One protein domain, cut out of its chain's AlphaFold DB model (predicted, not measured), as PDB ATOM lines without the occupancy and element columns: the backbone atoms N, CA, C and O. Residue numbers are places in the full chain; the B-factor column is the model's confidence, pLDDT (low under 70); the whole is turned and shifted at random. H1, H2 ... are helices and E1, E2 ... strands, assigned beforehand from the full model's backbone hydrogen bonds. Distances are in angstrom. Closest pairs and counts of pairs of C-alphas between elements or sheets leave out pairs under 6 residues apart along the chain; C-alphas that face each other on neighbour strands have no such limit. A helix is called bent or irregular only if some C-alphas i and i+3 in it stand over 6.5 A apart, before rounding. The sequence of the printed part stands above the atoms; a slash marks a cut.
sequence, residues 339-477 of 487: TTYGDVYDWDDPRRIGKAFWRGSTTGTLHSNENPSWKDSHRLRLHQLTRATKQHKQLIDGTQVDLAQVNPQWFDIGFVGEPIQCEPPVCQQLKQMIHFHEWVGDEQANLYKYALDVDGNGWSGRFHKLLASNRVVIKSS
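What this domain is: This is residues 339 to 477 of the 487 residues of an uncharacterized protein of Puccinia triticina (isolate 1-1 / race 1 (BBBD)) (UniProt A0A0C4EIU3). A twisted sheet of four parallel strands, in the order E4, E1, E5, E6, has H2 packed over one face and H3 on the same face beside the strands, while the small hairpin E2 and E3 lies well away from it, beyond H3. H1 and H4 lie beyond the last residues of E1 and E4, and the short helices H5 and H6 only graze the sheet. There are 139 residues printed, with six named helices and six named strands in the order E1, H1, H2, E2, E3, H3, E4, H4, H5, E5, H6, E6; the class is mixed, helices and strands. The whole is compact, with a radius of gyration of the C-alphas of 16.0 A, and only just flat, spanning 48 by 45 by 25 A.

How they stand to each other: Residues 339 to 352 hold no named element. E1, residues 353 to 360, bends by 59 degrees at residue 356. H1, residues 372 to 376, is not on the sheet; it is close to but not clearly touching H2, residues 378 to 386, with the C-alphas of Lys 375 and Arg 381 closest at 7.5 A. H2 is over E1 at a height over the sheet of 8.3 A, only just slantwise at 32 degrees on the local plane. E2, residues 393 to 396, and E3, residues 399 to 402, form an antiparallel hairpin, with N 396 and O 399 at 2.8 A. H3, residues 403 to 410, is on the same face as H2, over none of the strands; it is only just irregular, with C-alphas 405 and 408 6.7 A apart. H2 and H3 only just touch, with 3 pairs of C-alphas within 8 A, the closest being those of Thr 386 and Asn 407 at 5.7 A. E4, residues 411 to 415, is the parallel neighbour of E1, with N 412 and O 356 at 2.8 A. H4, residues 424 to 433, is not on the sheet and touches no helix. H5, residues 442 to 446, only grazes the sheet. E5, residues 448 to 454, is parallel to E1, with N 449 and O 353 at 2.8 A. H6, residues 463 to 467, and E6, residues 472 to 476, complete a strand-helix-strand unit with E5, two parallel neighbour strands with a helix between, whose crossover is right-handed; N 474 and O 451 are 2.8 A apart. Every O i to N i+4 pair is within hydrogen-bond range in H2, H4, H5 and H6; H3 has 2 of 4, and H1 has 0 of 1 but 2 of 2 O i to N i+3 pairs.

Where its parts are: E1 begins at C-alpha 353, (-46.149, -39.372, 41.841), and is 18.8 A long; E5 measures 16.2 A, H4 14.4 A and H2 12.3 A. E6 ends at C-alpha 476, (-42.241, -31.714, 22.533).

The domain as a whole: The C-alphas farthest apart, of Pro 350 and Glu 370, are 49.1 A apart. The printed part has no cut, and the link E1 to H1 is long. Mean pLDDT of the printed part is 89.8; residues 339 to 340, 389 to 391 and 397 to 398 are under 70.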
ATOM      1  N   THR A 339     -22.593 -36.948  34.610       61.97
ATOM      2  CA  THR A 339     -21.977 -37.971  35.465       61.97
ATOM      3  C   THR A 339     -22.955 -38.584  36.470       61.97
ATOM      4  O   THR A 339     -22.729 -39.710  36.901       61.97
ATOM      5  N   THR A 340     -24.042 -37.891  36.836       69.25
ATOM      6  CA  THR A 340     -25.079 -38.400  37.748       69.25
ATOM      7  C   THR A 340     -26.491 -38.093  37.230       69.25
ATOM      8  O   THR A 340     -26.750 -37.011  36.699       69.25
ATOM      9  N   TYR A 341     -27.401 -39.067  37.371       80.62
ATOM     10  CA  TYR A 341     -28.784 -39.034  36.858       80.62
ATOM     11  C   TYR A 341     -29.852 -38.961  37.973       80.62
ATOM     12  O   TYR A 341     -31.048 -38.898  37.681       80.62
ATOM     13  N   GLY A 342     -29.420 -38.932  39.240       85.19
ATOM     14  CA  GLY A 342     -30.277 -39.153  40.408       85.19
ATOM     15  C   GLY A 342     -30.686 -40.621  40.558       85.19
ATOM     16  O   GLY A 342     -30.308 -41.462  39.742       85.19
ATOM     17  N   ASP A 343     -31.473 -40.913  41.592       90.25
ATOM     18  CA  ASP A 343     -31.991 -42.261  41.825       90.25
ATOM     19  C   ASP A 343     -33.071 -42.633  40.805       90.25
ATOM     20  O   ASP A 343     -33.911 -41.810  40.422       90.25
ATOM     21  N   VAL A 344     -33.046 -43.895  40.370       91.81
ATOM     22  CA  VAL A 344     -34.046 -44.488  39.479       91.81
ATOM     23  C   VAL A 344     -34.944 -45.392  40.308       91.81
ATOM     24  O   VAL A 344     -34.480 -46.321  40.961       91.81
ATOM     25  N   TYR A 345     -36.239 -45.112  40.273       93.75
ATOM     26  CA  TYR A 345     -37.243 -45.834  41.048       93.75
ATOM     27  C   TYR A 345     -37.967 -46.858  40.166       93.75
ATOM     28  O   TYR A 345     -38.077 -46.675  38.951       93.75
ATOM     29  N   ASP A 346     -38.541 -47.906  40.748       95.25
ATOM     30  CA  ASP A 346     -39.441 -48.791  40.002       95.25
ATOM     31  C   ASP A 346     -40.754 -48.075  39.652       95.25
ATOM     32  O   ASP A 346     -41.118 -47.058  40.255       95.25
ATOM     33  N   TRP A 347     -41.469 -48.570  38.638       94.00
ATOM     34  CA  TRP A 347     -42.741 -47.970  38.211       94.00
ATOM     35  C   TRP A 347     -43.816 -48.029  39.310       94.00
ATOM     36  O   TRP A 347     -44.601 -47.087  39.458       94.00
ATOM     37  N   ASP A 348     -43.817 -49.109  40.094       95.56
ATOM     38  CA  ASP A 348     -44.797 -49.389  41.153       95.56
ATOM     39  C   ASP A 348     -44.322 -48.975  42.557       95.56
ATOM     40  O   ASP A 348     -44.995 -49.270  43.544       95.56
ATOM     41  N   ASP A 349     -43.190 -48.271  42.669       96.56
ATOM     42  CA  ASP A 349     -42.724 -47.737  43.953       96.56
ATOM     43  C   ASP A 349     -43.797 -46.801  44.557       96.56
ATOM     44  O   ASP A 349     -44.278 -45.891  43.869       96.56
ATOM     45  N   PRO A 350     -44.192 -46.986  45.835       96.69
ATOM     46  CA  PRO A 350     -45.283 -46.231  46.459       96.69
ATOM     47  C   PRO A 350     -45.005 -44.728  46.587       96.69
ATOM     48  O   PRO A 350     -45.937 -43.947  46.770       96.69
ATOM     49  N   ARG A 351     -43.742 -44.299  46.476       96.00
ATOM     50  CA  ARG A 351     -43.351 -42.881  46.478       96.00
ATOM     51  C   ARG A 351     -43.592 -42.208  45.127       96.00
ATOM     52  O   ARG A 351     -43.497 -40.983  45.034       96.00
ATOM     53  N   ARG A 352     -43.874 -42.974  44.064       96.69
ATOM     54  CA  ARG A 352     -44.050 -42.432  42.714       96.69
ATOM     55  C   ARG A 352     -45.287 -41.548  42.617       96.69
ATOM     56  O   ARG A 352     -46.399 -41.938  42.962       96.69
ATOM     57  N   ILE A 353     -45.107 -40.378  42.019       97.50
ATOM     58  CA  ILE A 353     -46.149 -39.372  41.841       97.50
ATOM     59  C   ILE A 353     -46.745 -39.515  40.438       97.50
ATOM     60  O   ILE A 353     -46.055 -39.344  39.434       97.50
ATOM     61  N   GLY A 354     -48.048 -39.786  40.352       96.69
ATOM     62  CA  GLY A 354     -48.792 -39.975  39.095       96.69
ATOM     63  C   GLY A 354     -49.057 -38.702  38.280       96.69
ATOM     64  O   GLY A 354     -50.090 -38.622  37.625       96.69
ATOM     65  N   LYS A 355     -48.163 -37.705  38.330       96.75
ATOM     66  CA  LYS A 355     -48.291 -36.420  37.623       96.75
ATOM     67  C   LYS A 355     -47.219 -36.250  36.552       96.75
ATOM     68  O   LYS A 355     -46.112 -36.780  36.677       96.75
ATOM     69  N   ALA A 356     -47.534 -35.464  35.530       97.06
ATOM     70  CA  ALA A 356     -46.574 -34.954  34.566       97.06
ATOM     71  C   ALA A 356     -45.815 -33.760  35.132       97.06
ATOM     72  O   ALA A 356     -46.406 -32.776  35.573       97.06
ATOM     73  N   PHE A 357     -44.489 -33.872  35.115       97.25
ATOM     74  CA  PHE A 357     -43.601 -32.932  35.777       97.25
ATOM     75  C   PHE A 357     -42.711 -32.177  34.799       97.25
ATOM     76  O   PHE A 357     -42.125 -32.771  33.887       97.25
ATOM     77  N   TRP A 358     -42.563 -30.875  35.049       96.69
ATOM     78  CA  TRP A 358     -41.596 -30.017  34.373       96.69
ATOM     79  C   TRP A 358     -41.179 -28.840  35.259       96.69
ATOM     80  O   TRP A 358     -42.008 -28.142  35.849       96.69
ATOM     81  N   ARG A 359     -39.874 -28.580  35.295       95.38
ATOM     82  CA  ARG A 359     -39.278 -27.330  35.773       95.38
ATOM     83  C   ARG A 359     -38.292 -26.832  34.731       95.38
ATOM     84  O   ARG A 359     -37.559 -27.635  34.152       95.38
ATOM     85  N   GLY A 360     -38.280 -25.534  34.472       94.06
ATOM     86  CA  GLY A 360     -37.363 -24.926  33.514       94.06
ATOM     87  C   GLY A 360     -37.404 -23.408  33.578       94.06
ATOM     88  O   GLY A 360     -38.290 -22.831  34.196       94.06
ATOM     89  N   SER A 361     -36.434 -22.754  32.958       94.62
ATOM     90  CA  SER A 361     -36.419 -21.297  32.814       94.62
ATOM     91  C   SER A 361     -37.232 -20.850  31.595       94.62
ATOM     92  O   SER A 361     -37.625 -21.671  30.754       94.62
ATOM     93  N   THR A 362     -37.447 -19.541  31.470       94.75
ATOM     94  CA  THR A 362     -38.157 -18.890  30.354       94.75
ATOM     95  C   THR A 362     -37.365 -18.894  29.043       94.75
ATOM     96  O   THR A 362     -37.556 -18.018  28.216       94.75
ATOM     97  N   THR A 363     -36.448 -19.842  28.824       92.94
ATOM     98  CA  THR A 363     -35.715 -19.917  27.551       92.94
ATOM     99  C   THR A 363     -36.591 -20.406  26.403       92.94
ATOM    100  O   THR A 363     -37.701 -20.889  26.614       92.94
ATOM    101  N   GLY A 364     -36.092 -20.309  25.171       88.38
ATOM    102  CA  GLY A 364     -36.791 -20.778  23.972       88.38
ATOM    103  C   GLY A 364     -37.198 -19.677  23.012       88.38
ATOM    104  O   GLY A 364     -37.433 -19.961  21.844       88.38
ATOM    105  N   THR A 365     -37.210 -18.429  23.469       89.00
ATOM    106  CA  THR A 365     -37.304 -17.233  22.630       89.00
ATOM    107  C   THR A 365     -36.765 -16.028  23.397       89.00
ATOM    108  O   THR A 365     -36.762 -16.023  24.628       89.00
ATOM    109  N   LEU A 366     -36.347 -14.990  22.673       89.38
ATOM    110  CA  LEU A 366     -36.243 -13.651  23.245       89.38
ATOM    111  C   LEU A 366     -37.660 -13.098  23.465       89.38
ATOM    112  O   LEU A 366     -38.517 -13.238  22.590       89.38
ATOM    113  N   HIS A 367     -37.904 -12.499  24.628       91.12
ATOM    114  CA  HIS A 367     -39.164 -11.852  24.982       91.12
ATOM    115  C   HIS A 367     -38.972 -10.338  24.872       91.12
ATOM    116  O   HIS A 367     -38.420  -9.704  25.776       91.12
ATOM    117  N   SER A 368     -39.391  -9.773  23.746       89.19
ATOM    118  CA  SER A 368     -39.274  -8.346  23.446       89.19
ATOM    119  C   SER A 368     -40.617  -7.748  23.053       89.19
ATOM    120  O   SER A 368     -41.534  -8.455  22.624       89.19
ATOM    121  N   ASN A 369     -40.735  -6.429  23.182       86.31
ATOM    122  CA  ASN A 369     -41.879  -5.715  22.615       86.31
ATOM    123  C   ASN A 369     -41.807  -5.646  21.081       86.31
ATOM    124  O   ASN A 369     -42.848  -5.572  20.433       86.31
ATOM    125  N   GLU A 370     -40.602  -5.728  20.509       82.06
ATOM    126  CA  GLU A 370     -40.384  -5.764  19.057       82.06
ATOM    127  C   GLU A 370     -40.976  -7.018  18.397       82.06
ATOM    128  O   GLU A 370     -41.436  -6.952  17.259       82.06
ATOM    129  N   ASN A 371     -41.016  -8.150  19.110       78.12
ATOM    130  CA  ASN A 371     -41.696  -9.355  18.642       78.12
ATOM    131  C   ASN A 371     -42.690  -9.890  19.686       78.12
ATOM    132  O   ASN A 371     -42.358 -10.822  20.420       78.12
ATOM    133  N   PRO A 372     -43.939  -9.391  19.726       78.25
ATOM    134  CA  PRO A 372     -44.925  -9.804  20.727       78.25
ATOM    135  C   PRO A 372     -45.357 -11.278  20.614       78.25
ATOM    136  O   PRO A 372     -46.002 -11.789  21.534       78.25
ATOM    137  N   SER A 373     -44.982 -11.978  19.535       83.38
ATOM    138  CA  SER A 373     -45.300 -13.395  19.295       83.38
ATOM    139  C   SER A 373     -44.668 -14.342  20.324       83.38
ATOM    140  O   SER A 373     -45.050 -15.507  20.409       83.38
ATOM    141  N   TRP A 374     -43.733 -13.870  21.164       86.44
ATOM    142  CA  TRP A 374     -43.193 -14.667  22.277       86.44
ATOM    143  C   TRP A 374     -44.286 -15.188  23.222       86.44
ATOM    144  O   TRP A 374     -44.084 -16.216  23.877       86.44
ATOM    145  N   LYS A 375     -45.446 -14.517  23.277       88.12
ATOM    146  CA  LYS A 375     -46.608 -14.919  24.086       88.12
ATOM    147  C   LYS A 375     -47.142 -16.306  23.725       88.12
ATOM    148  O   LYS A 375     -47.640 -17.001  24.608       88.12
ATOM    149  N   ASP A 376     -46.962 -16.707  22.471       86.38
ATOM    150  CA  ASP A 376     -47.407 -17.990  21.927       86.38
ATOM    151  C   ASP A 376     -46.292 -19.049  21.916       86.38
ATOM    152  O   ASP A 376     -46.501 -20.187  21.495       86.38
ATOM    153  N   SER A 377     -45.097 -18.704  22.412       88.75
ATOM    154  CA  SER A 377     -43.947 -19.607  22.426       88.75
ATOM    155  C   SER A 377     -44.215 -20.891  23.215       88.75
ATOM    156  O   SER A 377     -44.903 -20.911  24.237       88.75
ATOM    157  N   HIS A 378     -43.603 -21.984  22.763       91.00
ATOM    158  CA  HIS A 378     -43.881 -23.336  23.241       91.00
ATOM    159  C   HIS A 378     -43.809 -23.511  24.776       91.00
ATOM    160  O   HIS A 378     -44.629 -24.243  25.335       91.00
ATOM    161  N   ARG A 379     -42.882 -22.843  25.489       93.56
ATOM    162  CA  ARG A 379     -42.775 -22.966  26.960       93.56
ATOM    163  C   ARG A 379     -43.824 -22.148  27.693       93.56
ATOM    164  O   ARG A 379     -44.380 -22.619  28.683       93.56
ATOM    165  N   LEU A 380     -44.101 -20.939  27.215       92.06
ATOM    166  CA  LEU A 380     -45.127 -20.102  27.819       92.06
ATOM    167  C   LEU A 380     -46.517 -20.692  27.573       92.06
ATOM    168  O   LEU A 380     -47.328 -20.761  28.495       92.06
ATOM    169  N   ARG A 381     -46.745 -21.243  26.378       90.31
ATOM    170  CA  ARG A 381     -47.946 -22.010  26.053       90.31
ATOM    171  C   ARG A 381     -48.102 -23.237  26.954       90.31
ATOM    172  O   ARG A 381     -49.197 -23.471  27.456       90.31
ATOM    173  N   LEU A 382     -47.030 -23.999  27.218       92.81
ATOM    174  CA  LEU A 382     -47.075 -25.103  28.189       92.81
ATOM    175  C   LEU A 382     -47.541 -24.610  29.569       92.81
ATOM    176  O   LEU A 382     -48.424 -25.216  30.177       92.81
ATOM    177  N   HIS A 383     -46.963 -23.508  30.052       92.00
ATOM    178  CA  HIS A 383     -47.348 -22.913  31.329       92.00
ATOM    179  C   HIS A 383     -48.830 -22.505  31.344       92.00
ATOM    180  O   HIS A 383     -49.559 -22.895  32.251       92.00
ATOM    181  N   GLN A 384     -49.305 -21.806  30.311       88.94
ATOM    182  CA  GLN A 384     -50.698 -21.360  30.198       88.94
ATOM    183  C   GLN A 384     -51.694 -22.528  30.134       88.94
ATOM    184  O   GLN A 384     -52.707 -22.508  30.832       88.94
ATOM    185  N   LEU A 385     -51.404 -23.565  29.338       87.00
ATOM    186  CA  LEU A 385     -52.285 -24.731  29.186       87.00
ATOM    187  C   LEU A 385     -52.421 -25.535  30.480       87.00
ATOM    188  O   LEU A 385     -53.481 -26.089  30.751       87.00
ATOM    189  N   THR A 386     -51.356 -25.592  31.280       89.94
ATOM    190  CA  THR A 386     -51.290 -26.401  32.510       89.94
ATOM    191  C   THR A 386     -51.679 -25.602  33.755       89.94
ATOM    192  O   THR A 386     -51.897 -26.172  34.822       89.94
ATOM    193  N   ARG A 387     -51.840 -24.282  33.617       84.38
ATOM    194  CA  ARG A 387     -52.312 -23.353  34.651       84.38
ATOM    195  C   ARG A 387     -53.504 -22.534  34.155       84.38
ATOM    196  O   ARG A 387     -53.571 -21.332  34.390       84.38
ATOM    197  N   ALA A 388     -54.442 -23.175  33.458       73.19
ATOM    198  CA  ALA A 388     -55.661 -22.525  32.991       73.19
ATOM    199  C   ALA A 388     -56.405 -21.852  34.165       73.19
ATOM    200  O   ALA A 388     -56.893 -22.525  35.068       73.19
ATOM    201  N   THR A 389     -56.459 -20.517  34.163       66.12
ATOM    202  CA  THR A 389     -57.102 -19.701  35.213       66.12
ATOM    203  C   THR A 389     -58.567 -19.386  34.918       66.12
ATOM    204  O   THR A 389     -59.305 -18.961  35.802       66.12
ATOM    205  N   LYS A 390     -59.000 -19.586  33.671       68.19
ATOM    206  CA  LYS A 390     -60.394 -19.444  33.233       68.19
ATOM    207  C   LYS A 390     -61.028 -20.826  33.104       68.19
ATOM    208  O   LYS A 390     -60.309 -21.788  32.844       68.19
ATOM    209  N   GLN A 391     -62.360 -20.895  33.200       65.88
ATOM    210  CA  GLN A 391     -63.140 -22.091  32.859       65.88
ATOM    211  C   GLN A 391     -62.946 -22.424  31.374       65.88
ATOM    212  O   GLN A 391     -63.716 -22.005  30.510       65.88
ATOM    213  N   HIS A 392     -61.872 -23.141  31.068       75.06
ATOM    214  CA  HIS A 392     -61.612 -23.689  29.752       75.06
ATOM    215  C   HIS A 392     -62.036 -25.149  29.802       75.06
ATOM    216  O   HIS A 392     -61.356 -25.981  30.402       75.06
ATOM    217  N   LYS A 393     -63.205 -25.440  29.226       78.00
ATOM    218  CA  LYS A 393     -63.715 -26.806  29.153       78.00
ATOM    219  C   LYS A 393     -63.151 -27.488  27.918       78.00
ATOM    220  O   LYS A 393     -63.269 -26.960  26.814       78.00
ATOM    221  N   GLN A 394     -62.552 -28.653  28.122       76.44
ATOM    222  CA  GLN A 394     -62.071 -29.503  27.046       76.44
ATOM    223  C   GLN A 394     -62.794 -30.845  27.099       76.44
ATOM    224  O   GLN A 394     -63.039 -31.396  28.172       76.44
ATOM    225  N   LEU A 395     -63.134 -31.380  25.929       70.38
ATOM    226  CA  LEU A 395     -63.693 -32.718  25.822       70.38
ATOM    227  C   LEU A 395     -62.571 -33.748  26.008       70.38
ATOM    228  O   LEU A 395     -61.697 -33.858  25.149       70.38
ATOM    229  N   ILE A 396     -62.610 -34.503  27.102       72.62
ATOM    230  CA  ILE A 396     -61.694 -35.611  27.397       72.62
ATOM    231  C   ILE A 396     -62.552 -36.846  27.650       72.62
ATOM    232  O   ILE A 396     -63.475 -36.811  28.461       72.62
ATOM    233  N   ASP A 397     -62.311 -37.916  26.893       68.31
ATOM    234  CA  ASP A 397     -63.083 -39.166  26.957       68.31
ATOM    235  C   ASP A 397     -64.607 -38.974  26.854       68.31
ATOM    236  O   ASP A 397     -65.402 -39.666  27.485       68.31
ATOM    237  N   GLY A 398     -65.040 -38.008  26.038       67.69
ATOM    238  CA  GLY A 398     -66.460 -37.688  25.860       67.69
ATOM    239  C   GLY A 398     -67.076 -36.867  26.998       67.69
ATOM    240  O   GLY A 398     -68.252 -36.521  26.913       67.69
ATOM    241  N   THR A 399     -66.289 -36.496  28.009       76.62
ATOM    242  CA  THR A 399     -66.707 -35.646  29.126       76.62
ATOM    243  C   THR A 399     -66.107 -34.254  28.980       76.62
ATOM    244  O   THR A 399     -64.921 -34.104  28.704       76.62
ATOM    245  N   GLN A 400     -66.920 -33.213  29.149       83.19
ATOM    246  CA  GLN A 400     -66.419 -31.840  29.224       83.19
ATOM    247  C   GLN A 400     -65.825 -31.607  30.611       83.19
ATOM    248  O   GLN A 400     -66.565 -31.530  31.591       83.19
ATOM    249  N   VAL A 401     -64.503 -31.495  30.689       85.25
ATOM    250  CA  VAL A 401     -63.773 -31.266  31.941       85.25
ATOM    251  C   VAL A 401     -63.225 -29.853  31.975       85.25
ATOM    252  O   VAL A 401     -62.682 -29.360  30.987       85.25
ATOM    253  N   ASP A 402     -63.381 -29.200  33.122       88.12
ATOM    254  CA  ASP A 402     -62.776 -27.900  33.381       88.12
ATOM    255  C   ASP A 402     -61.285 -28.083  33.678       88.12
ATOM    256  O   ASP A 402     -60.909 -28.659  34.705       88.12
ATOM    257  N   LEU A 403     -60.434 -27.585  32.779       86.19
ATOM    258  CA  LEU A 403     -58.984 -27.696  32.916       86.19
ATOM    259  C   LEU A 403     -58.470 -27.057  34.210       86.19
ATOM    260  O   LEU A 403     -57.505 -27.560  34.782       86.19
ATOM    261  N   ALA A 404     -59.126 -26.011  34.721       86.50
ATOM    262  CA  ALA A 404     -58.734 -25.383  35.983       86.50
ATOM    263  C   ALA A 404     -58.836 -26.354  37.177       86.50
ATOM    264  O   ALA A 404     -58.059 -26.251  38.127       86.50
ATOM    265  N   GLN A 405     -59.756 -27.324  37.117       86.94
ATOM    266  CA  GLN A 405     -59.975 -28.312  38.176       86.94
ATOM    267  C   GLN A 405     -59.063 -29.536  38.038       86.94
ATOM    268  O   GLN A 405     -58.546 -30.037  39.038       86.94
ATOM    269  N   VAL A 406     -58.854 -30.023  36.810       88.81
ATOM    270  CA  VAL A 406     -58.096 -31.267  36.575       88.81
ATOM    271  C   VAL A 406     -56.591 -31.044  36.464       88.81
ATOM    272  O   VAL A 406     -55.813 -31.894  36.897       88.81
ATOM    273  N   ASN A 407     -56.149 -29.890  35.955       91.56
ATOM    274  CA  ASN A 407     -54.728 -29.643  35.734       91.56
ATOM    275  C   ASN A 407     -53.870 -29.766  37.005       91.56
ATOM    276  O   ASN A 407     -52.831 -30.417  36.923       91.56
ATOM    277  N   PRO A 408     -54.269 -29.245  38.185       91.25
ATOM    278  CA  PRO A 408     -53.486 -29.424  39.412       91.25
ATOM    279  C   PRO A 408     -53.323 -30.891  39.836       91.25
ATOM    280  O   PRO A 408     -52.394 -31.224  40.579       91.25
ATOM    281  N   GLN A 409     -54.218 -31.779  39.390       91.38
ATOM    282  CA  GLN A 409     -54.151 -33.213  39.670       91.38
ATOM    283  C   GLN A 409     -53.247 -33.954  38.685       91.38
ATOM    284  O   GLN A 409     -52.629 -34.937  39.080       91.38
ATOM    285  N   TRP A 410     -53.134 -33.484  37.441       92.81
ATOM    286  CA  TRP A 410     -52.352 -34.144  36.388       92.81
ATOM    287  C   TRP A 410     -50.959 -33.562  36.190       92.81
ATOM    288  O   TRP A 410     -50.054 -34.277  35.764       92.81
ATOM    289  N   PHE A 411     -50.769 -32.284  36.507       95.62
ATOM    290  CA  PHE A 411     -49.558 -31.547  36.189       95.62
ATOM    291  C   PHE A 411     -48.918 -30.949  37.434       95.62
ATOM    292  O   PHE A 411     -49.572 -30.362  38.295       95.62
ATOM    293  N   ASP A 412     -47.599 -31.050  37.476       95.94
ATOM    294  CA  ASP A 412     -46.753 -30.268  38.353       95.94
ATOM    295  C   ASP A 412     -45.689 -29.567  37.504       95.94
ATOM    296  O   ASP A 412     -44.591 -30.070  37.251       95.94
ATOM    297  N   ILE A 413     -46.073 -28.401  36.994       95.12
ATOM    298  CA  ILE A 413     -45.335 -27.655  35.978       95.12
ATOM    299  C   ILE A 413     -45.162 -26.218  36.449       95.12
ATOM    300  O   ILE A 413     -46.102 -25.597  36.961       95.12
ATOM    301  N   GLY A 414     -43.957 -25.687  36.255       95.12
ATOM    302  CA  GLY A 414     -43.640 -24.324  36.645       95.12
ATOM    303  C   GLY A 414     -42.322 -23.828  36.077       95.12
ATOM    304  O   GLY A 414     -41.381 -24.604  35.887       95.12
ATOM    305  N   PHE A 415     -42.259 -22.522  35.823       96.88
ATOM    306  CA  PHE A 415     -40.983 -21.853  35.616       96.88
ATOM    307  C   PHE A 415     -40.235 -21.738  36.943       96.88
ATOM    308  O   PHE A 415     -40.872 -21.680  37.992       96.88
ATOM    309  N   VAL A 416     -38.903 -21.721  36.904       96.12
ATOM    310  CA  VAL A 416     -38.058 -21.621  38.106       96.12
ATOM    311  C   VAL A 416     -37.133 -20.419  38.072       96.12
ATOM    312  O   VAL A 416     -36.710 -19.991  36.996       96.12
ATOM    313  N   GLY A 417     -36.788 -19.919  39.257       95.25
ATOM    314  CA  GLY A 417     -35.891 -18.778  39.416       95.25
ATOM    315  C   GLY A 417     -36.536 -17.474  38.955       95.25
ATOM    316  O   GLY A 417     -37.593 -17.098  39.441       95.25
ATOM    317  N   GLU A 418     -35.894 -16.787  38.017       95.12
ATOM    318  CA  GLU A 418     -36.303 -15.470  37.525       95.12
ATOM    319  C   GLU A 418     -36.436 -15.494  35.993       95.12
ATOM    320  O   GLU A 418     -35.801 -16.330  35.336       95.12
ATOM    321  N   PRO A 419     -37.231 -14.590  35.389       95.38
ATOM    322  CA  PRO A 419     -37.306 -14.493  33.940       95.38
ATOM    323  C   PRO A 419     -35.951 -14.096  33.352       95.38
ATOM    324  O   PRO A 419     -35.279 -13.179  33.824       95.38
ATOM    325  N   ILE A 420     -35.578 -14.794  32.285       94.75
ATOM    326  CA  ILE A 420     -34.375 -14.561  31.483       94.75
ATOM    327  C   ILE A 420     -34.738 -14.487  29.998       94.75
ATOM    328  O   ILE A 420     -35.824 -14.906  29.599       94.75
ATOM    329  N   GLN A 421     -33.807 -13.989  29.177       92.19
ATOM    330  CA  GLN A 421     -34.019 -13.740  27.741       92.19
ATOM    331  C   GLN A 421     -35.227 -12.833  27.483       92.19
ATOM    332  O   GLN A 421     -36.082 -13.131  26.651       92.19
ATOM    333  N   CYS A 422     -35.299 -11.726  28.213       94.12
ATOM    334  CA  CYS A 422     -36.347 -10.730  28.096       94.12
ATOM    335  C   CYS A 422     -35.745  -9.325  28.153       94.12
ATOM    336  O   CYS A 422     -34.719  -9.102  28.798       94.12
ATOM    337  N   GLU A 423     -36.381  -8.378  27.474       94.50
ATOM    338  CA  GLU A 423     -36.097  -6.957  27.679       94.50
ATOM    339  C   GLU A 423     -36.556  -6.540  29.083       94.50
ATOM    340  O   GLU A 423     -37.562  -7.071  29.560       94.50
ATOM    341  N   PRO A 424     -35.899  -5.571  29.751       94.75
ATOM    342  CA  PRO A 424     -36.251  -5.171  31.115       94.75
ATOM    343  C   PRO A 424     -37.757  -4.954  31.386       94.75
ATOM    344  O   PRO A 424     -38.251  -5.526  32.364       94.75
ATOM    345  N   PRO A 425     -38.528  -4.221  30.549       94.88
ATOM    346  CA  PRO A 425     -39.970  -4.070  30.770       94.88
ATOM    347  C   PRO A 425     -40.740  -5.392  30.613       94.88
ATOM    348  O   PRO A 425     -41.658  -5.675  31.381       94.88
ATOM    349  N   VAL A 426     -40.338  -6.242  29.667       95.06
ATOM    350  CA  VAL A 426     -40.969  -7.549  29.439       95.06
ATOM    351  C   VAL A 426     -40.627  -8.528  30.567       95.06
ATOM    352  O   VAL A 426     -41.480  -9.307  30.984       95.06
ATOM    353  N   CYS A 427     -39.423  -8.457  31.141       96.06
ATOM    354  CA  CYS A 427     -39.070  -9.238  32.326       96.06
ATOM    355  C   CYS A 427     -39.981  -8.897  33.510       96.06
ATOM    356  O   CYS A 427     -40.460  -9.804  34.186       96.06
ATOM    357  N   GLN A 428     -40.253  -7.609  33.754       96.00
ATOM    358  CA  GLN A 428     -41.185  -7.190  34.808       96.00
ATOM    359  C   GLN A 428     -42.596  -7.729  34.553       96.00
ATOM    360  O   GLN A 428     -43.224  -8.254  35.472       96.00
ATOM    361  N   GLN A 429     -43.054  -7.684  33.299       94.62
ATOM    362  CA  GLN A 429     -44.328  -8.278  32.903       94.62
ATOM    363  C   GLN A 429     -44.369  -9.791  33.176       94.62
ATOM    364  O   GLN A 429     -45.342 -10.288  33.742       94.62
ATOM    365  N   LEU A 430     -43.310 -10.532  32.834       94.81
ATOM    366  CA  LEU A 430     -43.223 -11.969  33.105       94.81
ATOM    367  C   LEU A 430     -43.280 -12.275  34.607       94.81
ATOM    368  O   LEU A 430     -43.990 -13.200  34.991       94.81
ATOM    369  N   LYS A 431     -42.610 -11.483  35.459       95.56
ATOM    370  CA  LYS A 431     -42.687 -11.640  36.928       95.56
ATOM    371  C   LYS A 431     -44.101 -11.441  37.473       95.56
ATOM    372  O   LYS A 431     -44.473 -12.086  38.443       95.56
ATOM    373  N   GLN A 432     -44.883 -10.551  36.863       93.81
ATOM    374  CA  GLN A 432     -46.274 -10.311  37.262       93.81
ATOM    375  C   GLN A 432     -47.216 -11.412  36.761       93.81
ATOM    376  O   GLN A 432     -48.200 -11.737  37.421       93.81
ATOM    377  N   MET A 433     -46.930 -11.980  35.588       90.62
ATOM    378  CA  MET A 433     -47.766 -13.000  34.955       90.62
ATOM    379  C   MET A 433     -47.535 -14.414  35.495       90.62
ATOM    380  O   MET A 433     -48.433 -15.249  35.406       90.62
ATOM    381  N   ILE A 434     -46.326 -14.709  35.977       92.81
ATOM    382  CA  ILE A 434     -45.873 -16.070  36.262       92.81
ATOM    383  C   ILE A 434     -45.449 -16.166  37.721       92.81
ATOM    384  O   ILE A 434     -44.577 -15.435  38.183       92.81
ATOM    385  N   HIS A 435     -46.006 -17.147  38.427       92.88
ATOM    386  CA  HIS A 435     -45.451 -17.578  39.699       92.88
ATOM    387  C   HIS A 435     -44.249 -18.500  39.446       92.88
ATOM    388  O   HIS A 435     -44.406 -19.613  38.933       92.88
ATOM    389  N   PHE A 436     -43.050 -18.017  39.769       95.44
ATOM    390  CA  PHE A 436     -41.819 -18.791  39.661       95.44
ATOM    391  C   PHE A 436     -41.628 -19.675  40.896       95.44
ATOM    392  O   PHE A 436     -41.816 -19.242  42.028       95.44
ATOM    393  N   HIS A 437     -41.247 -20.925  40.656       95.50
ATOM    394  CA  HIS A 437     -41.003 -21.936  41.674       95.50
ATOM    395  C   HIS A 437     -39.511 -22.073  41.995       95.50
ATOM    396  O   HIS A 437     -38.631 -21.629  41.252       95.50
ATOM    397  N   GLU A 438     -39.224 -22.780  43.082       94.62
ATOM    398  CA  GLU A 438     -37.872 -23.217  43.400       94.62
ATOM    399  C   GLU A 438     -37.381 -24.313  42.447       94.62
ATOM    400  O   GLU A 438     -38.153 -25.040  41.805       94.62
ATOM    401  N   TRP A 439     -36.056 -24.427  42.365       94.00
ATOM    402  CA  TRP A 439     -35.401 -25.511  41.650       94.00
ATOM    403  C   TRP A 439     -35.688 -26.850  42.322       94.00
ATOM    404  O   TRP A 439     -35.643 -26.976  43.541       94.00
ATOM    405  N   VAL A 440     -35.930 -27.873  41.504       93.75
ATOM    406  CA  VAL A 440     -36.139 -29.248  41.965       93.75
ATOM    407  C   VAL A 440     -34.974 -30.096  41.474       93.75
ATOM    408  O   VAL A 440     -34.686 -30.114  40.274       93.75
ATOM    409  N   GLY A 441     -34.299 -30.769  42.408       91.19
ATOM    410  CA  GLY A 441     -33.197 -31.683  42.117       91.19
ATOM    411  C   GLY A 441     -33.650 -32.948  41.384       91.19
ATOM    412  O   GLY A 441     -34.834 -33.289  41.375       91.19
ATOM    413  N   ASP A 442     -32.695 -33.653  40.773       89.69
ATOM    414  CA  ASP A 442     -32.981 -34.821  39.932       89.69
ATOM    415  C   ASP A 442     -33.653 -35.966  40.720       89.69
ATOM    416  O   ASP A 442     -34.594 -36.567  40.216       89.69
ATOM    417  N   GLU A 443     -33.274 -36.197  41.981       90.25
ATOM    418  CA  GLU A 443     -33.880 -37.219  42.852       90.25
ATOM    419  C   GLU A 443     -35.389 -36.997  43.061       90.25
ATOM    420  O   GLU A 443     -36.203 -37.872  42.763       90.25
ATOM    421  N   GLN A 444     -35.782 -35.788  43.477       93.62
ATOM    422  CA  GLN A 444     -37.189 -35.428  43.666       93.62
ATOM    423  C   GLN A 444     -37.954 -35.416  42.334       93.62
ATOM    424  O   GLN A 444     -39.102 -35.855  42.266       93.62
ATOM    425  N   ALA A 445     -37.330 -34.934  41.254       94.44
ATOM    426  CA  ALA A 445     -37.937 -34.954  39.925       94.44
ATOM    427  C   ALA A 445     -38.170 -36.390  39.423       94.44
ATOM    428  O   ALA A 445     -39.152 -36.635  38.714       94.44
ATOM    429  N   ASN A 446     -37.308 -37.338  39.800       94.88
ATOM    430  CA  ASN A 446     -37.412 -38.738  39.403       94.88
ATOM    431  C   ASN A 446     -38.558 -39.486  40.096       94.88
ATOM    432  O   ASN A 446     -38.996 -40.516  39.588       94.88
ATOM    433  N   LEU A 447     -39.141 -38.950  41.171       96.44
ATOM    434  CA  LEU A 447     -40.353 -39.519  41.774       96.44
ATOM    435  C   LEU A 447     -41.584 -39.401  40.858       96.44
ATOM    436  O   LEU A 447     -42.507 -40.205  40.960       96.44
ATOM    437  N   TYR A 448     -41.620 -38.450  39.925       97.56
ATOM    438  CA  TYR A 448     -42.767 -38.268  39.032       97.56
ATOM    439  C   TYR A 448     -42.778 -39.302  37.908       97.56
ATOM    440  O   TYR A 448     -41.803 -39.430  37.178       97.56
ATOM    441  N   LYS A 449     -43.904 -39.985  37.688       97.12
ATOM    442  CA  LYS A 449     -44.024 -41.030  36.654       97.12
ATOM    443  C   LYS A 449     -43.867 -40.501  35.225       97.12
ATOM    444  O   LYS A 449     -43.360 -41.218  34.365       97.12
ATOM    445  N   TYR A 450     -44.260 -39.250  34.976       97.56
ATOM    446  CA  TYR A 450     -44.236 -38.652  33.641       97.56
ATOM    447  C   TYR A 450     -43.299 -37.438  33.607       97.56
ATOM    448  O   TYR A 450     -43.348 -36.553  34.468       97.56
ATOM    449  N   ALA A 451     -42.417 -37.398  32.612       96.25
ATOM    450  CA  ALA A 451     -41.480 -36.308  32.373       96.25
ATOM    451  C   ALA A 451     -41.882 -35.567  31.106       96.25
ATOM    452  O   ALA A 451     -41.796 -36.134  30.020       96.25
ATOM    453  N   LEU A 452     -42.278 -34.301  31.214       96.06
ATOM    454  CA  LEU A 452     -42.371 -33.485  30.009       96.06
ATOM    455  C   LEU A 452     -40.974 -32.994  29.645       96.06
ATOM    456  O   LEU A 452     -40.253 -32.462  30.493       96.06
ATOM    457  N   ASP A 453     -40.610 -33.128  28.378       94.19
ATOM    458  CA  ASP A 453     -39.387 -32.558  27.838       94.19
ATOM    459  C   ASP A 453     -39.719 -31.595  26.707       94.19
ATOM    460  O   ASP A 453     -40.279 -31.975  25.683       94.19
ATOM    461  N   VAL A 454     -39.373 -30.327  26.898       93.12
ATOM    462  CA  VAL A 454     -39.679 -29.255  25.949       93.12
ATOM    463  C   VAL A 454     -38.385 -28.564  25.565       93.12
ATOM    464  O   VAL A 454     -37.548 -28.297  26.437       93.12
ATOM    465  N   ASP A 455     -38.238 -28.295  24.269       91.44
ATOM    466  CA  ASP A 455     -37.097 -27.579  23.696       91.44
ATOM    467  C   ASP A 455     -36.834 -26.238  24.392       91.44
ATOM    468  O   ASP A 455     -37.665 -25.701  25.128       91.44
ATOM    469  N   GLY A 456     -35.597 -25.762  24.274       90.69
ATOM    470  CA  GLY A 456     -35.192 -24.426  24.699       90.69
ATOM    471  C   GLY A 456     -34.973 -23.557  23.477       90.69
ATOM    472  O   GLY A 456     -35.768 -23.584  22.540       90.69
ATOM    473  N   ASN A 457     -33.887 -22.780  23.480       89.69
ATOM    474  CA  ASN A 457     -33.470 -22.051  22.279       89.69
ATOM    475  C   ASN A 457     -33.152 -23.036  21.148       89.69
ATOM    476  O   ASN A 457     -33.576 -22.838  20.012       89.69
ATOM    477  N   GLY A 458     -32.434 -24.102  21.505       88.62
ATOM    478  CA  GLY A 458     -32.193 -25.290  20.703       88.62
ATOM    479  C   GLY A 458     -32.902 -26.509  21.296       88.62
ATOM    480  O   GLY A 458     -34.044 -26.449  21.757       88.62
ATOM    481  N   TRP A 459     -32.192 -27.628  21.324       88.88
ATOM    482  CA  TRP A 459     -32.615 -28.872  21.956       88.88
ATOM    483  C   TRP A 459     -32.810 -28.728  23.477       88.88
ATOM    484  O   TRP A 459     -32.358 -27.774  24.118       88.88
ATOM    485  N   SER A 460     -33.472 -29.712  24.087       88.62
ATOM    486  CA  SER A 460     -33.483 -29.830  25.545       88.62
ATOM    487  C   SER A 460     -32.226 -30.539  26.034       88.62
ATOM    488  O   SER A 460     -32.052 -31.733  25.798       88.62
ATOM    489  N   GLY A 461     -31.415 -29.843  26.833       87.94
ATOM    490  CA  GLY A 461     -30.242 -30.403  27.513       87.94
ATOM    491  C   GLY A 461     -30.537 -31.539  28.514       87.94
ATOM    492  O   GLY A 461     -29.642 -31.975  29.229       87.94
ATOM    493  N   ARG A 462     -31.797 -31.973  28.644       87.50
ATOM    494  CA  ARG A 462     -32.249 -32.963  29.633       87.50
ATOM    495  C   ARG A 462     -32.720 -34.268  29.007       87.50
ATOM    496  O   ARG A 462     -32.925 -35.223  29.747       87.50
ATOM    497  N   PHE A 463     -32.934 -34.317  27.696       89.31
ATOM    498  CA  PHE A 463     -33.663 -35.422  27.084       89.31
ATOM    499  C   PHE A 463     -33.008 -36.779  27.373       89.31
ATOM    500  O   PHE A 463     -33.677 -37.673  27.885       89.31
ATOM    501  N   HIS A 464     -31.688 -36.880  27.187       87.69
ATOM    502  CA  HIS A 464     -30.927 -38.092  27.496       87.69
ATOM    503  C   HIS A 464     -31.119 -38.567  28.949       87.69
ATOM    504  O   HIS A 464     -31.470 -39.720  29.187       87.69
ATOM    505  N   LYS A 465     -30.986 -37.671  29.940       87.50
ATOM    506  CA  LYS A 465     -31.177 -38.048  31.353       87.50
ATOM    507  C   LYS A 465     -32.601 -38.460  31.700       87.50
ATOM    508  O   LYS A 465     -32.798 -39.299  32.571       87.50
ATOM    509  N   LEU A 466     -33.595 -37.886  31.025       91.81
ATOM    510  CA  LEU A 466     -34.987 -38.263  31.239       91.81
ATOM    511  C   LEU A 466     -35.251 -39.681  30.722       91.81
ATOM    512  O   LEU A 466     -35.960 -40.432  31.387       91.81
ATOM    513  N   LEU A 467     -34.637 -40.087  29.607       89.94
ATOM    514  CA  LEU A 467     -34.748 -41.463  29.107       89.94
ATOM    515  C   LEU A 467     -34.172 -42.491  30.097       89.94
ATOM    516  O   LEU A 467     -34.728 -43.575  30.239       89.94
ATOM    517  N   ALA A 468     -33.125 -42.127  30.842       88.50
ATOM    518  CA  ALA A 468     -32.490 -42.990  31.843       88.50
ATOM    519  C   ALA A 468     -33.234 -43.072  33.197       88.50
ATOM    520  O   ALA A 468     -32.791 -43.773  34.100       88.50
ATOM    521  N   SER A 469     -34.353 -42.362  33.371       90.50
ATOM    522  CA  SER A 469     -34.991 -42.172  34.690       90.50
ATOM    523  C   SER A 469     -36.134 -43.147  35.023       90.50
ATOM    524  O   SER A 469     -36.817 -42.978  36.036       90.50
ATOM    525  N   ASN A 470     -36.382 -44.156  34.176       92.44
ATOM    526  CA  ASN A 470     -37.542 -45.059  34.265       92.44
ATOM    527  C   ASN A 470     -38.878 -44.290  34.394       92.44
ATOM    528  O   ASN A 470     -39.724 -44.581  35.240       92.44
ATOM    529  N   ARG A 471     -39.025 -43.223  33.602       94.12
ATOM    530  CA  ARG A 471     -40.216 -42.364  33.517       94.12
ATOM    531  C   ARG A 471     -40.757 -42.413  32.101       94.12
ATOM    532  O   ARG A 471     -40.005 -42.603  31.148       94.12
ATOM    533  N   VAL A 472     -42.048 -42.151  31.941       95.25
ATOM    534  CA  VAL A 472     -42.615 -41.917  30.612       95.25
ATOM    535  C   VAL A 472     -42.235 -40.504  30.176       95.25
ATOM    536  O   VAL A 472     -42.739 -39.518  30.719       95.25
ATOM    537  N   VAL A 473     -41.321 -40.404  29.212       94.44
ATOM    538  CA  VAL A 473     -40.869 -39.124  28.659       94.44
ATOM    539  C   VAL A 473     -41.794 -38.690  27.527       94.44
ATOM    540  O   VAL A 473     -41.944 -39.385  26.526       94.44
ATOM    541  N   ILE A 474     -42.396 -37.514  27.670       93.81
ATOM    542  CA  ILE A 474     -43.260 -36.885  26.671       93.81
ATOM    543  C   ILE A 474     -42.483 -35.712  26.077       93.81
ATOM    544  O   ILE A 474     -42.357 -34.648  26.688       93.81
ATOM    545  N   LYS A 475     -41.927 -35.931  24.885       92.00
ATOM    546  CA  LYS A 475     -41.079 -34.968  24.181       92.00
ATOM    547  C   LYS A 475     -41.913 -34.059  23.275       92.00
ATOM    548  O   LYS A 475     -42.598 -34.533  22.377       92.00
ATOM    549  N   SER A 476     -41.788 -32.750  23.465       89.62
ATOM    550  CA  SER A 476     -42.241 -31.714  22.533       89.62
ATOM    551  C   SER A 476     -41.012 -31.074  21.896       89.62
ATOM    552  O   SER A 476     -40.240 -30.405  22.591       89.62
ATOM    553  N   SER A 477     -40.798 -31.301  20.597       87.12
ATOM    554  CA  SER A 477     -39.578 -30.853  19.925       87.12
ATOM    555  C   SER A 477     -39.742 -30.579  18.436       87.12
ATOM    556  O   SER A 477     -40.536 -31.231  17.758       87.12
TER     557      SER A 477